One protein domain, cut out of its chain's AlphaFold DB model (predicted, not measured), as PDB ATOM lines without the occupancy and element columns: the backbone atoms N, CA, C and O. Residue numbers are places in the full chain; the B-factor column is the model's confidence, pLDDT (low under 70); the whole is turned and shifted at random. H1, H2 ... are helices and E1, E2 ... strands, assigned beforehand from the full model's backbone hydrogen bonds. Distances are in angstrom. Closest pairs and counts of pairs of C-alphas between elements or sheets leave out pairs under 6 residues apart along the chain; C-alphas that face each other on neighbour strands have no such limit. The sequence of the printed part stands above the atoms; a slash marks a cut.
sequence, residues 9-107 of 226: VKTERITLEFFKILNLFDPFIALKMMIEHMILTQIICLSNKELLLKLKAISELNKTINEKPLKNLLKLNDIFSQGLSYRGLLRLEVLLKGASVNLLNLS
ATOM      1  N   VAL A   9      85.147  85.608 105.672       67.25
ATOM      2  CA  VAL A   9      86.463  84.943 105.751       67.25
ATOM      3  C   VAL A   9      86.536  83.710 104.835       67.25
ATOM      4  O   VAL A   9      87.567  83.445 104.214       67.25
ATOM      5  N   LYS A  10      85.433  82.959 104.699       80.19
ATOM      6  CA  LYS A  10      85.366  81.789 103.806       80.19
ATOM      7  C   LYS A  10      85.462  82.180 102.329       80.19
ATOM      8  O   LYS A  10      86.232  81.559 101.599       80.19
ATOM      9  N   THR A  11      84.725  83.201 101.885       87.06
ATOM     10  CA  THR A  11      84.747  83.635 100.475       87.06
ATOM     11  C   THR A  11      86.076  84.276 100.088       87.06
ATOM     12  O   THR A  11      86.560  84.057  98.978       87.06
ATOM     13  N   GLU A  12      86.730  84.991 101.006       90.12
ATOM     14  CA  GLU A  12      88.089  85.504 100.796       90.12
ATOM     15  C   GLU A  12      89.101  84.374 100.588       90.12
ATOM     16  O   GLU A  12      89.843  84.391  99.603       90.12
ATOM     17  N   ARG A  13      89.085  83.344 101.446       92.75
ATOM     18  CA  ARG A  13      89.981  82.188 101.289       92.75
ATOM     19  C   ARG A  13      89.719  81.437  99.983       92.75
ATOM     20  O   ARG A  13      90.671  81.130  99.273       92.75
ATOM     21  N   ILE A  14      88.450  81.201  99.633       93.94
ATOM     22  CA  ILE A  14      88.075  80.592  98.344       93.94
ATOM     23  C   ILE A  14      88.619  81.428  97.181       93.94
ATOM     24  O   ILE A  14      89.202  80.876  96.252       93.94
ATOM     25  N   THR A  15      88.486  82.755  97.248       95.88
ATOM     26  CA  THR A  15      88.980  83.669  96.208       95.88
ATOM     27  C   THR A  15      90.493  83.556  96.036       95.88
ATOM     28  O   THR A  15      90.969  83.432  94.909       95.88
ATOM     29  N   LEU A  16      91.251  83.548  97.136       95.94
ATOM     30  CA  LEU A  16      92.710  83.446  97.093       95.94
ATOM     31  C   LEU A  16      93.182  82.091  96.553       95.94
ATOM     32  O   LEU A  16      94.065  82.059  95.697       95.94
ATOM     33  N   GLU A  17      92.592  80.981  97.003       96.62
ATOM     34  CA  GLU A  17      92.934  79.652  96.476       96.62
ATOM     35  C   GLU A  17      92.564  79.529  94.990       96.62
ATOM     36  O   GLU A  17      93.355  79.034  94.187       96.62
ATOM     37  N   PHE A  18      91.410  80.069  94.588       97.38
ATOM     38  CA  PHE A  18      91.019  80.107  93.182       97.38
ATOM     39  C   PHE A  18      91.995  80.936  92.335       97.38
ATOM     40  O   PHE A  18      92.380  80.529  91.238       97.38
ATOM     41  N   PHE A  19      92.474  82.069  92.851       97.94
ATOM     42  CA  PHE A  19      93.478  82.884  92.165       97.94
ATOM     43  C   PHE A  19      94.818  82.168  92.017       97.94
ATOM     44  O   PHE A  19      95.449  82.303  90.967       97.94
ATOM     45  N   LYS A  20      95.243  81.361  92.998       97.69
ATOM     46  CA  LYS A  20      96.446  80.523  92.850       97.69
ATOM     47  C   LYS A  20      96.317  79.572  91.663       97.69
ATOM     48  O   LYS A  20      97.254  79.486  90.874       97.69
ATOM     49  N   ILE A  21      95.149  78.946  91.482       97.75
ATOM     50  CA  ILE A  21      94.867  78.092  90.317       97.75
ATOM     51  C   ILE A  21      94.977  78.905  89.024       97.75
ATOM     52  O   ILE A  21      95.692  78.515  88.104       97.75
ATOM     53  N   LEU A  22      94.333  80.074  88.956       97.38
ATOM     54  CA  LEU A  22      94.383  80.928  87.764       97.38
ATOM     55  C   LEU A  22      95.775  81.495  87.466       97.38
ATOM     56  O   LEU A  22      96.044  81.842  86.316       97.38
ATOM     57  N   ASN A  23      96.659  81.577  88.458       97.00
ATOM     58  CA  ASN A  23      98.038  82.038  88.300       97.00
ATOM     59  C   ASN A  23      99.001  80.953  87.795       97.00
ATOM     60  O   ASN A  23     100.091  81.304  87.337       97.00
ATOM     61  N   LEU A  24      98.624  79.667  87.850       94.56
ATOM     62  CA  LEU A  24      99.461  78.557  87.376       94.56
ATOM     63  C   LEU A  24      99.947  78.795  85.943       94.56
ATOM     64  O   LEU A  24      99.292  79.475  85.159       94.56
ATOM     65  N   PHE A  25     101.084  78.227  85.544       89.75
ATOM     66  CA  PHE A  25     101.517  78.359  84.149       89.75
ATOM     67  C   PHE A  25     100.462  77.795  83.183       89.75
ATOM     68  O   PHE A  25     100.063  78.491  82.246       89.75
ATOM     69  N   ASP A  26      99.914  76.621  83.501       91.75
ATOM     70  CA  ASP A  26      98.767  76.018  82.827       91.75
ATOM     71  C   ASP A  26      97.703  75.576  83.857       91.75
ATOM     72  O   ASP A  26      97.947  74.649  84.629       91.75
ATOM     73  N   PRO A  27      96.532  76.236  83.917       94.94
ATOM     74  CA  PRO A  27      95.466  75.909  84.857       94.94
ATOM     75  C   PRO A  27      94.516  74.822  84.330       94.94
ATOM     76  O   PRO A  27      93.543  74.508  85.015       94.94
ATOM     77  N   PHE A  28      94.732  74.282  83.120       95.25
ATOM     78  CA  PHE A  28      93.739  73.451  82.434       95.25
ATOM     79  C   PHE A  28      93.305  72.235  83.256       95.25
ATOM     80  O   PHE A  28      92.108  72.034  83.460       95.25
ATOM     81  N   ILE A  29      94.266  71.453  83.758       95.94
ATOM     82  CA  ILE A  29      93.990  70.223  84.515       95.94
ATOM     83  C   ILE A  29      93.219  70.548  85.798       95.94
ATOM     84  O   ILE A  29      92.175  69.955  86.051       95.94
ATOM     85  N   ALA A  30      93.679  71.541  86.563       97.44
ATOM     86  CA  ALA A  30      93.030  71.946  87.806       97.44
ATOM     87  C   ALA A  30      91.588  72.432  87.569       97.44
ATOM     88  O   ALA A  30      90.665  71.985  88.246       97.44
ATOM     89  N   LEU A  31      91.368  73.293  86.569       97.56
ATOM     90  CA  LEU A  31      90.026  73.775  86.227       97.56
ATOM     91  C   LEU A  31      89.121  72.650  85.707       97.56
ATOM     92  O   LEU A  31      87.940  72.628  86.044       97.56
ATOM     93  N   LYS A  32      89.660  71.705  84.927       97.62
ATOM     94  CA  LYS A  32      88.916  70.534  84.448       97.62
ATOM     95  C   LYS A  32      88.434  69.670  85.614       97.62
ATOM     96  O   LYS A  32      87.244  69.382  85.683       97.62
ATOM     97  N   MET A  33      89.316  69.358  86.564       97.38
ATOM     98  CA  MET A  33      88.946  68.616  87.775       97.38
ATOM     99  C   MET A  33      87.874  69.360  88.584       97.38
ATOM    100  O   MET A  33      86.900  68.761  89.029       97.38
ATOM    101  N   MET A  34      87.986  70.686  88.729       97.44
ATOM    102  CA  MET A  34      86.956  71.476  89.418       97.44
ATOM    103  C   MET A  34      85.584  71.417  88.727       97.44
ATOM    104  O   MET A  34      84.567  71.520  89.411       97.44
ATOM    105  N   ILE A  35      85.536  71.286  87.398       96.50
ATOM    106  CA  ILE A  35      84.284  71.108  86.642       96.50
ATOM    107  C   ILE A  35      83.723  69.700  86.874       96.50
ATOM    108  O   ILE A  35      82.542  69.561  87.183       96.50
ATOM    109  N   GLU A  36      84.564  68.668  86.762       96.62
ATOM    110  CA  GLU A  36      84.181  67.259  86.961       96.62
ATOM    111  C   GLU A  36      83.615  67.010  88.366       96.62
ATOM    112  O   GLU A  36      82.626  66.297  88.520       96.62
ATOM    113  N   HIS A  37      84.177  67.673  89.378       96.06
ATOM    114  CA  HIS A  37      83.714  67.597  90.765       96.06
ATOM    115  C   HIS A  37      82.650  68.643  91.137       96.06
ATOM    116  O   HIS A  37      82.358  68.816  92.319       96.06
ATOM    117  N   MET A  38      82.065  69.360  90.167       93.38
ATOM    118  CA  MET A  38      81.004  70.358  90.398       93.38
ATOM    119  C   MET A  38      81.399  71.489  91.370       93.38
ATOM    120  O   MET A  38      80.545  72.126  91.981       93.38
ATOM    121  N   ILE A  39      82.697  71.755  91.526       94.94
ATOM    122  CA  ILE A  39      83.217  72.832  92.377       94.94
ATOM    123  C   ILE A  39      83.111  74.161  91.628       94.94
ATOM    124  O   ILE A  39      82.700  75.175  92.191       94.94
ATOM    125  N   LEU A  40      83.468  74.179  90.339       94.19
ATOM    126  CA  LEU A  40      83.524  75.429  89.580       94.19
ATOM    127  C   LEU A  40      82.133  76.048  89.360       94.19
ATOM    128  O   LEU A  40      82.018  77.272  89.366       94.19
ATOM    129  N   THR A  41      81.086  75.227  89.254       94.06
ATOM    130  CA  THR A  41      79.680  75.668  89.156       94.06
ATOM    131  C   THR A  41      79.161  76.302  90.447       94.06
ATOM    132  O   THR A  41      78.255  77.131  90.415       94.06
ATOM    133  N   GLN A  42      79.752  75.965  91.598       93.00
ATOM    134  CA  GLN A  42      79.448  76.631  92.867       93.00
ATOM    135  C   GLN A  42      80.105  78.014  92.944       93.00
ATOM    136  O   GLN A  42      79.584  78.914  93.601       93.00
ATOM    137  N   ILE A  43      81.241  78.203  92.264       93.88
ATOM    138  CA  ILE A  43      81.993  79.464  92.253       93.88
ATOM    139  C   ILE A  43      81.431  80.437  91.204       93.88
ATOM    140  O   ILE A  43      81.269  81.627  91.496       93.88
ATOM    141  N   ILE A  44      81.135  79.934  90.002       94.38
ATOM    142  CA  ILE A  44      80.685  80.690  88.828       94.38
ATOM    143  C   ILE A  44      79.339  80.125  88.370       94.38
ATOM    144  O   ILE A  44      79.230  78.922  88.142       94.38
ATOM    145  N   CYS A  45      78.337  80.986  88.184       93.44
ATOM    146  CA  CYS A  45      76.971  80.582  87.828       93.44
ATOM    147  C   CYS A  45      76.849  80.205  86.344       93.44
ATOM    148  O   CYS A  45      76.213  80.914  85.566       93.44
ATOM    149  N   LEU A  46      77.486  79.111  85.944       95.12
ATOM    150  CA  LEU A  46      77.441  78.556  84.594       95.12
ATOM    151  C   LEU A  46      77.241  77.044  84.668       95.12
ATOM    152  O   LEU A  46      77.654  76.399  85.633       95.12
ATOM    153  N   SER A  47      76.650  76.464  83.629       94.75
ATOM    154  CA  SER A  47      76.588  75.007  83.489       94.75
ATOM    155  C   SER A  47      77.970  74.414  83.186       94.75
ATOM    156  O   SER A  47      78.838  75.077  82.611       94.75
ATOM    157  N   ASN A  48      78.169  73.124  83.476       94.62
ATOM    158  CA  ASN A  48      79.402  72.417  83.095       94.62
ATOM    159  C   ASN A  48      79.702  72.528  81.595       94.62
ATOM    160  O   ASN A  48      80.857  72.699  81.208       94.62
ATOM    161  N   LYS A  49      78.671  72.485  80.743       95.94
ATOM    162  CA  LYS A  49      78.823  72.640  79.290       95.94
ATOM    163  C   LYS A  49      79.429  73.999  78.935       95.94
ATOM    164  O   LYS A  49      80.363  74.063  78.141       95.94
ATOM    165  N   GLU A  50      78.926  75.075  79.533       96.94
ATOM    166  CA  GLU A  50      79.457  76.424  79.324       96.94
ATOM    167  C   GLU A  50      80.873  76.568  79.884       96.94
ATOM    168  O   GLU A  50      81.746  77.104  79.202       96.94
ATOM    169  N   LEU A  51      81.137  76.032  81.080       96.94
ATOM    170  CA  LEU A  51      82.468  76.050  81.692       96.94
ATOM    171  C   LEU A  51      83.509  75.307  80.844       96.94
ATOM    172  O   LEU A  51      84.628  75.794  80.693       96.94
ATOM    173  N   LEU A  52      83.147  74.184  80.218       96.69
ATOM    174  CA  LEU A  52      84.027  73.478  79.281       96.69
ATOM    175  C   LEU A  52      84.349  74.324  78.038       96.69
ATOM    176  O   LEU A  52      85.478  74.285  77.547       96.69
ATOM    177  N   LEU A  53      83.399  75.126  77.543       96.62
ATOM    178  CA  LEU A  53      83.665  76.084  76.461       96.62
ATOM    179  C   LEU A  53      84.612  77.199  76.922       96.62
ATOM    180  O   LEU A  53      85.549  77.541  76.199       96.62
ATOM    181  N   LYS A  54      84.428  77.725  78.141       96.44
ATOM    182  CA  LYS A  54      85.364  78.701  78.729       96.44
ATOM    183  C   LYS A  54      86.765  78.118  78.888       96.44
ATOM    184  O   LYS A  54      87.742  78.799  78.598       96.44
ATOM    185  N   LEU A  55      86.871  76.856  79.303       96.75
ATOM    186  CA  LEU A  55      88.149  76.174  79.481       96.75
ATOM    187  C   LEU A  55      88.909  76.016  78.156       96.75
ATOM    188  O   LEU A  55      90.120  76.238  78.115       96.75
ATOM    189  N   LYS A  56      88.204  75.712  77.057       96.12
ATOM    190  CA  LYS A  56      88.792  75.722  75.706       96.12
ATOM    191  C   LYS A  56      89.318  77.111  75.336       96.12
ATOM    192  O   LYS A  56      90.476  77.230  74.948       96.12
ATOM    193  N   ALA A  57      88.520  78.157  75.561       95.38
ATOM    194  CA  ALA A  57      88.937  79.537  75.304       95.38
ATOM    195  C   ALA A  57      90.154  79.961  76.155       95.38
ATOM    196  O   ALA A  57      91.026  80.679  75.674       95.38
ATOM    197  N   ILE A  58      90.266  79.489  77.403       96.31
ATOM    198  CA  ILE A  58      91.462  79.698  78.239       96.31
ATOM    199  C   ILE A  58      92.682  78.984  77.655       96.31
ATOM    200  O   ILE A  58      93.780  79.540  77.681       96.31
ATOM    201  N   SER A  59      92.517  77.761  77.145       94.38
ATOM    202  CA  SER A  59      93.610  77.022  76.504       94.38
ATOM    203  C   SER A  59      94.125  77.759  75.263       94.38
ATOM    204  O   SER A  59      95.335  77.915  75.095       94.38
ATOM    205  N   GLU A  60      93.222  78.290  74.438       93.31
ATOM    206  CA  GLU A  60      93.567  79.134  73.287       93.31
ATOM    207  C   GLU A  60      94.271  80.422  73.725       93.31
ATOM    208  O   GLU A  60      95.374  80.706  73.256       93.31
ATOM    209  N   LEU A  61      93.705  81.141  74.702       94.25
ATOM    210  CA  LEU A  61      94.323  82.331  75.291       94.25
ATOM    211  C   LEU A  61      95.744  82.037  75.789       94.25
ATOM    212  O   LEU A  61      96.649  82.838  75.560       94.25
ATOM    213  N   ASN A  62      95.954  80.900  76.460       92.31
ATOM    214  CA  ASN A  62      97.261  80.498  76.979       92.31
ATOM    215  C   ASN A  62      98.296  80.320  75.873       92.31
ATOM    216  O   ASN A  62      99.444  80.722  76.067       92.31
ATOM    217  N   LYS A  63      97.912  79.744  74.730       90.56
ATOM    218  CA  LYS A  63      98.803  79.657  73.565       90.56
ATOM    219  C   LYS A  63      99.188  81.064  73.119       90.56
ATOM    220  O   LYS A  63     100.369  81.400  73.116       90.56
ATOM    221  N   THR A  64      98.195  81.926  72.920       89.75
ATOM    222  CA  THR A  64      98.413  83.282  72.413       89.75
ATOM    223  C   THR A  64      99.268  84.159  73.332       89.75
ATOM    224  O   THR A  64     100.191  84.823  72.870       89.75
ATOM    225  N   ILE A  65      99.026  84.177  74.647       90.19
ATOM    226  CA  ILE A  65      99.820  85.021  75.564       90.19
ATOM    227  C   ILE A  65     101.258  84.519  75.749       90.19
ATOM    228  O   ILE A  65     102.121  85.289  76.174       90.19
ATOM    229  N   ASN A  66     101.522  83.243  75.454       86.25
ATOM    230  CA  ASN A  66     102.855  82.654  75.553       86.25
ATOM    231  C   ASN A  66     103.673  82.794  74.254       86.25
ATOM    232  O   ASN A  66     104.891  82.599  74.291       86.25
ATOM    233  N   GLU A  67     103.051  83.189  73.140       85.31
ATOM    234  CA  GLU A  67     103.736  83.502  71.884       85.31
ATOM    235  C   GLU A  67     104.569  84.796  71.993       85.31
ATOM    236  O   GLU A  67     104.176  85.796  72.612       85.31
ATOM    237  N   LYS A  68     105.753  84.806  71.365       70.25
ATOM    238  CA  LYS A  68     106.531  86.036  71.137       70.25
ATOM    239  C   LYS A  68     105.869  86.755  69.948       70.25
ATOM    240  O   LYS A  68     105.769  86.136  68.897       70.25
ATOM    241  N   PRO A  69     105.391  88.009  70.073       77.75
ATOM    242  CA  PRO A  69     105.938  89.064  70.933       77.75
ATOM    243  C   PRO A  69     105.154  89.369  72.222       77.75
ATOM    244  O   PRO A  69     105.645  90.130  73.058       77.75
ATOM    245  N   LEU A  70     103.954  88.813  72.411       77.25
ATOM    246  CA  LEU A  70     103.068  89.176  73.526       77.25
ATOM    247  C   LEU A  70     103.691  88.877  74.887       77.25
ATOM    248  O   LEU A  70     103.630  89.723  75.779       77.25
ATOM    249  N   LYS A  71     104.375  87.738  75.013       76.44
ATOM    250  CA  LYS A  71     105.095  87.369  76.238       76.44
ATOM    251  C   LYS A  71     106.080  88.450  76.708       76.44
ATOM    252  O   LYS A  71     106.244  88.632  77.907       76.44
ATOM    253  N   ASN A  72     106.717  89.170  75.780       76.12
ATOM    254  CA  ASN A  72     107.695  90.214  76.102       76.12
ATOM    255  C   ASN A  72     107.030  91.568  76.381       76.12
ATOM    256  O   ASN A  72     107.540  92.365  77.163       76.12
ATOM    257  N   LEU A  73     105.898  91.842  75.727       79.19
ATOM    258  CA  LEU A  73     105.147  93.084  75.903       79.19
ATOM    259  C   LEU A  73     104.397  93.116  77.246       79.19
ATOM    260  O   LEU A  73     104.129  94.184  77.798       79.19
ATOM    261  N   LEU A  74     103.996  91.945  77.738       84.94
ATOM    262  CA  LEU A  74     103.109  91.803  78.882       84.94
ATOM    263  C   LEU A  74     103.891  91.330  80.105       84.94
ATOM    264  O   LEU A  74     104.521  90.276  80.092       84.94
ATOM    265  N   LYS A  75     103.760  92.058  81.213       90.38
ATOM    266  CA  LYS A  75     104.249  91.609  82.518       90.38
ATOM    267  C   LYS A  75     103.284  90.580  83.121       90.38
ATOM    268  O   LYS A  75     102.573  90.851  84.080       90.38
ATOM    269  N   LEU A  76     103.192  89.410  82.486       90.31
ATOM    270  CA  LEU A  76     102.165  88.393  82.761       90.31
ATOM    271  C   LEU A  76     102.167  87.887  84.210       90.31
ATOM    272  O   LEU A  76     101.107  87.550  84.733       90.31
ATOM    273  N   ASN A  77     103.340  87.840  84.841       91.94
ATOM    274  CA  ASN A  77     103.502  87.333  86.202       91.94
ATOM    275  C   ASN A  77     103.372  88.427  87.274       91.94
ATOM    276  O   ASN A  77     103.307  88.093  88.455       91.94
ATOM    277  N   ASP A  78     103.312  89.708  86.892       94.81
ATOM    278  CA  ASP A  78     103.148  90.795  87.855       94.81
ATOM    279  C   ASP A  78     101.782  90.686  88.534       94.81
ATOM    280  O   ASP A  78     100.758  90.416  87.891       94.81
ATOM    281  N   ILE A  79     101.763  90.930  89.844       96.31
ATOM    282  CA  ILE A  79     100.525  90.969  90.617       96.31
ATOM    283  C   ILE A  79      99.704  92.180  90.181       96.31
ATOM    284  O   ILE A  79     100.136  93.326  90.290       96.31
ATOM    285  N   PHE A  80      98.488  91.919  89.714       95.44
ATOM    286  CA  PHE A  80      97.533  92.951  89.342       95.44
ATOM    287  C   PHE A  80      96.749  93.465  90.557       95.44
ATOM    288  O   PHE A  80      96.625  94.677  90.747       95.44
ATOM    289  N   SER A  81      96.174  92.560  91.362       95.69
ATOM    290  CA  SER A  81      95.408  92.888  92.578       95.69
ATOM    291  C   SER A  81      95.084  91.622  93.379       95.69
ATOM    292  O   SER A  81      94.839  90.585  92.777       95.69
ATOM    293  N   GLN A  82      95.039  91.699  94.718       92.88
ATOM    294  CA  GLN A  82      94.636  90.584  95.603       92.88
ATOM    295  C   GLN A  82      95.398  89.264  95.349       92.88
ATOM    296  O   GLN A  82      94.834  88.181  95.455       92.88
ATOM    297  N   GLY A  83      96.673  89.338  94.959       94.31
ATOM    298  CA  GLY A  83      97.463  88.152  94.611       94.31
ATOM    299  C   GLY A  83      97.128  87.529  93.248       94.31
ATOM    300  O   GLY A  83      97.789  86.578  92.846       94.31
ATOM    301  N   LEU A  84      96.161  88.065  92.495       97.69
ATOM    302  CA  LEU A  84      95.913  87.681  91.106       97.69
ATOM    303  C   LEU A  84      96.972  88.321  90.204       97.69
ATOM    304  O   LEU A  84      97.124  89.546  90.195       97.69
ATOM    305  N   SER A  85      97.692  87.502  89.442       97.31
ATOM    306  CA  SER A  85      98.620  87.970  88.406       97.31
ATOM    307  C   SER A  85      97.868  88.541  87.205       97.31
ATOM    308  O   SER A  85      96.687  88.252  87.002       97.31
ATOM    309  N   TYR A  86      98.543  89.310  86.355       96.31
ATOM    310  CA  TYR A  86      97.929  89.793  85.118       96.31
ATOM    311  C   TYR A  86      97.517  88.645  84.173       96.31
ATOM    312  O   TYR A  86      96.457  88.699  83.552       96.31
ATOM    313  N   ARG A  87      98.280  87.547  84.124       95.56
ATOM    314  CA  ARG A  87      97.867  86.308  83.440       95.56
ATOM    315  C   ARG A  87      96.582  85.730  84.036       95.56
ATOM    316  O   ARG A  87      95.677  85.356  83.291       95.56
ATOM    317  N   GLY A  88      96.516  85.647  85.364       97.38
ATOM    318  CA  GLY A  88      95.336  85.171  86.079       97.38
ATOM    319  C   GLY A  88      94.109  86.040  85.803       97.38
ATOM    320  O   GLY A  88      93.021  85.506  85.600       97.38
ATOM    321  N   LEU A  89      94.294  87.360  85.704       97.81
ATOM    322  CA  LEU A  89      93.244  88.314  85.348       97.81
ATOM    323  C   LEU A  89      92.648  88.030  83.967       97.81
ATOM    324  O   LEU A  89      91.436  87.874  83.872       97.81
ATOM    325  N   LEU A  90      93.475  87.882  82.927       97.38
ATOM    326  CA  LEU A  90      92.982  87.615  81.567       97.38
ATOM    327  C   LEU A  90      92.142  86.326  81.505       97.38
ATOM    328  O   LEU A  90      91.130  86.251  80.810       97.38
ATOM    329  N   ARG A  91      92.539  85.302  82.266       97.44
ATOM    330  CA  ARG A  91      91.796  84.035  82.368       97.44
ATOM    331  C   ARG A  91      90.492  84.196  83.137       97.44
ATOM    332  O   ARG A  91      89.479  83.634  82.730       97.44
ATOM    333  N   LEU A  92      90.517  84.961  84.228       97.69
ATOM    334  CA  LEU A  92      89.326  85.287  85.005       97.69
ATOM    335  C   LEU A  92      88.310  86.046  84.143       97.69
ATOM    336  O   LEU A  92      87.127  85.731  84.182       97.69
ATOM    337  N   GLU A  93      88.763  86.989  83.320       97.00
ATOM    338  CA  GLU A  93      87.913  87.713  82.372       97.00
ATOM    339  C   GLU A  93      87.281  86.777  81.332       97.00
ATOM    340  O   GLU A  93      86.083  86.871  81.078       97.00
ATOM    341  N   VAL A  94      88.034  85.816  80.778       96.69
ATOM    342  CA  VAL A  94      87.467  84.792  79.878       96.69
ATOM    343  C   VAL A  94      86.408  83.942  80.586       96.69
ATOM    344  O   VAL A  94      85.317  83.746  80.035       96.69
ATOM    345  N   LEU A  95      86.712  83.458  81.795       96.06
ATOM    346  CA  LEU A  95      85.804  82.636  82.603       96.06
ATOM    347  C   LEU A  95      84.499  83.367  82.909       96.06
ATOM    348  O   LEU A  95      83.424  82.798  82.727       96.06
ATOM    349  N   LEU A  96      84.602  84.625  83.336       95.31
ATOM    350  CA  LEU A  96      83.471  85.417  83.807       95.31
ATOM    351  C   LEU A  96      82.735  86.175  82.703       95.31
ATOM    352  O   LEU A  96      81.707  86.777  82.990       95.31
ATOM    353  N   LYS A  97      83.208  86.124  81.451       91.25
ATOM    354  CA  LYS A  97      82.569  86.806  80.318       91.25
ATOM    355  C   LYS A  97      81.090  86.430  80.203       91.25
ATOM    356  O   LYS A  97      80.779  85.306  79.787       91.25
ATOM    357  N   GLY A  98      80.207  87.377  80.525       88.00
ATOM    358  CA  GLY A  98      78.751  87.191  80.530       88.00
ATOM    359  C   GLY A  98      78.201  86.311  81.661       88.00
ATOM    360  O   GLY A  98      77.091  85.808  81.524       88.00
ATOM    361  N   ALA A  99      78.955  86.099  82.742       91.50
ATOM    362  CA  ALA A  99      78.571  85.241  83.862       91.50
ATOM    363  C   ALA A  99      78.594  85.991  85.202       91.50
ATOM    364  O   ALA A  99      79.384  86.914  85.411       91.50
ATOM    365  N   SER A 100      77.753  85.560  86.141       89.81
ATOM    366  CA  SER A 100      77.790  86.014  87.533       89.81
ATOM    367  C   SER A 100      78.674  85.111  88.401       89.81
ATOM    368  O   SER A 100      78.905  83.940  88.093       89.81
ATOM    369  N   VAL A 101      79.154  85.659  89.518       91.25
ATOM    370  CA  VAL A 101      79.956  84.942  90.523       91.25
ATOM    371  C   VAL A 101      79.165  84.769  91.815       91.25
ATOM    372  O   VAL A 101      78.474  85.697  92.228       91.25
ATOM    373  N   ASN A 102      79.316  83.615  92.470       87.44
ATOM    374  CA  ASN A 102      78.667  83.316  93.752       87.44
ATOM    375  C   ASN A 102      79.637  83.404  94.936       87.44
ATOM    376  O   ASN A 102      79.333  84.043  95.941       87.44
ATOM    377  N   LEU A 103      80.812  82.770  94.830       90.81
ATOM    378  CA  LEU A 103      81.729  82.575  95.969       90.81
ATOM    379  C   LEU A 103      83.008  83.425  95.913       90.81
ATOM    380  O   LEU A 103      83.887  83.258  96.756       90.81
ATOM    381  N   LEU A 104      83.126  84.336  94.939       92.75
ATOM    382  CA  LEU A 104      84.316  85.174  94.756       92.75
ATOM    383  C   LEU A 104      84.121  86.592  95.300       92.75
ATOM    384  O   LEU A 104      83.259  87.341  94.836       92.75
ATOM    385  N   ASN A 105      85.001  87.008  96.212       94.06
ATOM    386  CA  ASN A 105      85.075  88.371  96.731       94.06
ATOM    387  C   ASN A 105      86.126  89.202  95.970       94.06
ATOM    388  O   ASN A 105      87.231  89.470  96.449       94.06
ATOM    389  N   LEU A 106      85.785  89.594  94.741       94.94
ATOM    390  CA  LEU A 106      86.690  90.334  93.854       94.94
ATOM    391  C   LEU A 106      86.858  91.801  94.290       94.94
ATOM    392  O   LEU A 106      85.868  92.487  94.578       94.94
ATOM    393  N   SER A 107      88.091  92.319  94.237       95.44
ATOM    394  CA  SER A 107      88.368  93.743  94.462       95.44
ATOM    395  C   SER A 107      87.629  94.630  93.462       95.44
ATOM    396  O   SER A 107      87.332  94.238  92.329       95.44
TER     397      SER A 107
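What this domain is: This is residues 9 to 107 of the 226 residues of an uncharacterized protein of Nitrospira bacterium HGW-Nitrospira-1 (UniProt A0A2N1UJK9). A small body of helices is built on one long helix, H4, with H2 and H6 packed side by side with it and running opposite ways to it, and H6 lying nearest the middle. The last residues of H1, 19 to 23, pack on H6 at a steep angle; residues 67 to 72 stick out past the far end of H4, and the tail after H6 folds back to pass beside H1 with residues 103 and 104. The printed part has 99 residues with six named helices and one named strand, in the order H1, H2, H3, H4, H5, E1, H6, and its class is mostly helix. It is compact, with a radius of gyration of the C-alphas of 13.1 A, and spans 36 by 30 by 23 A.

Where its parts are: H1, residues 9 to 23, begins with C-alpha 9 at (86.463, 84.943, 105.751) and is 21.1 A long. H2 holds residues 28 to 36, 12.3 A, and H3 residues 40 to 43, 5.1 A. H4, the longest helix, holds residues 48 to 66 over 26.7 A, beginning with C-alpha 48 at (79.402, 72.417, 83.095). H5 holds residues 70 to 73, 5.0 A, and E1 residues 79 to 81, 5.8 A. H6, residues 86 to 96, is 15.2 A long and ends with C-alpha 96 at (83.471, 85.417, 83.807).

How they stand to each other: The hub is H4, which touches H2, H3 and H6. H2 and H4 run opposite ways at a shallow tilt of 5 degrees; their closest C-alphas are those of Ile 35 and Asn 48, 6.2 A apart. H4 and H6 run opposite ways at a shallow tilt of 27 degrees, with the C-alphas of Lys 54 and Leu 95 closest at 5.5 A. H3 and H4 only just touch, with 3 pairs of C-alphas within 8 A, the closest being Thr 41 and Asn 48 at 6.9 A; H4 does so with residues 48 to 51 alone. H2 and H3 touch only at the corner, and only just, with 3 pairs; the C-alphas of Met 34 and Leu 40 are closest at 5.2 A. H1 touches H6 with residues 19 to 23 alone, opposite ways at a steep tilt of 69 degrees, only just short of about perpendicular; the C-alphas of Leu 22 and Gly 88 are closest at 4.7 A. H1 and H2 are close but not clearly touching, with the C-alphas of Ile 21 and Ala 30 closest at 6.9 A. H4 and H5 are likewise close but not clearly touching, with the C-alphas of Ile 65 and Lys 71 closest at 5.8 A. H1 and H4 are apart, and so are H2 and H6. Of 3 pairs of touching helices with a tilt, 2 are at a shallow tilt, a packing only just mostly aligned. E1 pairs with no named strand, but residues 79 to 81 pair antiparallel with residues 84 to 85. In H1, H2, H4 and H6 every O i to N i+4 pair is within hydrogen-bond range; H3 and H5 are too short for such a pair.

The domain as a whole: The C-alphas farthest apart are those of Val 9 and Pro 69, 40.1 A. The printed part has no cut, and its six links between named elements are tight. Residues 67 to 72, of which 70 to 72 belong to H5, stand free. The mean pLDDT of the printed part is 92.8; residue 9 alone is under 70, and H5 has a mean of 77.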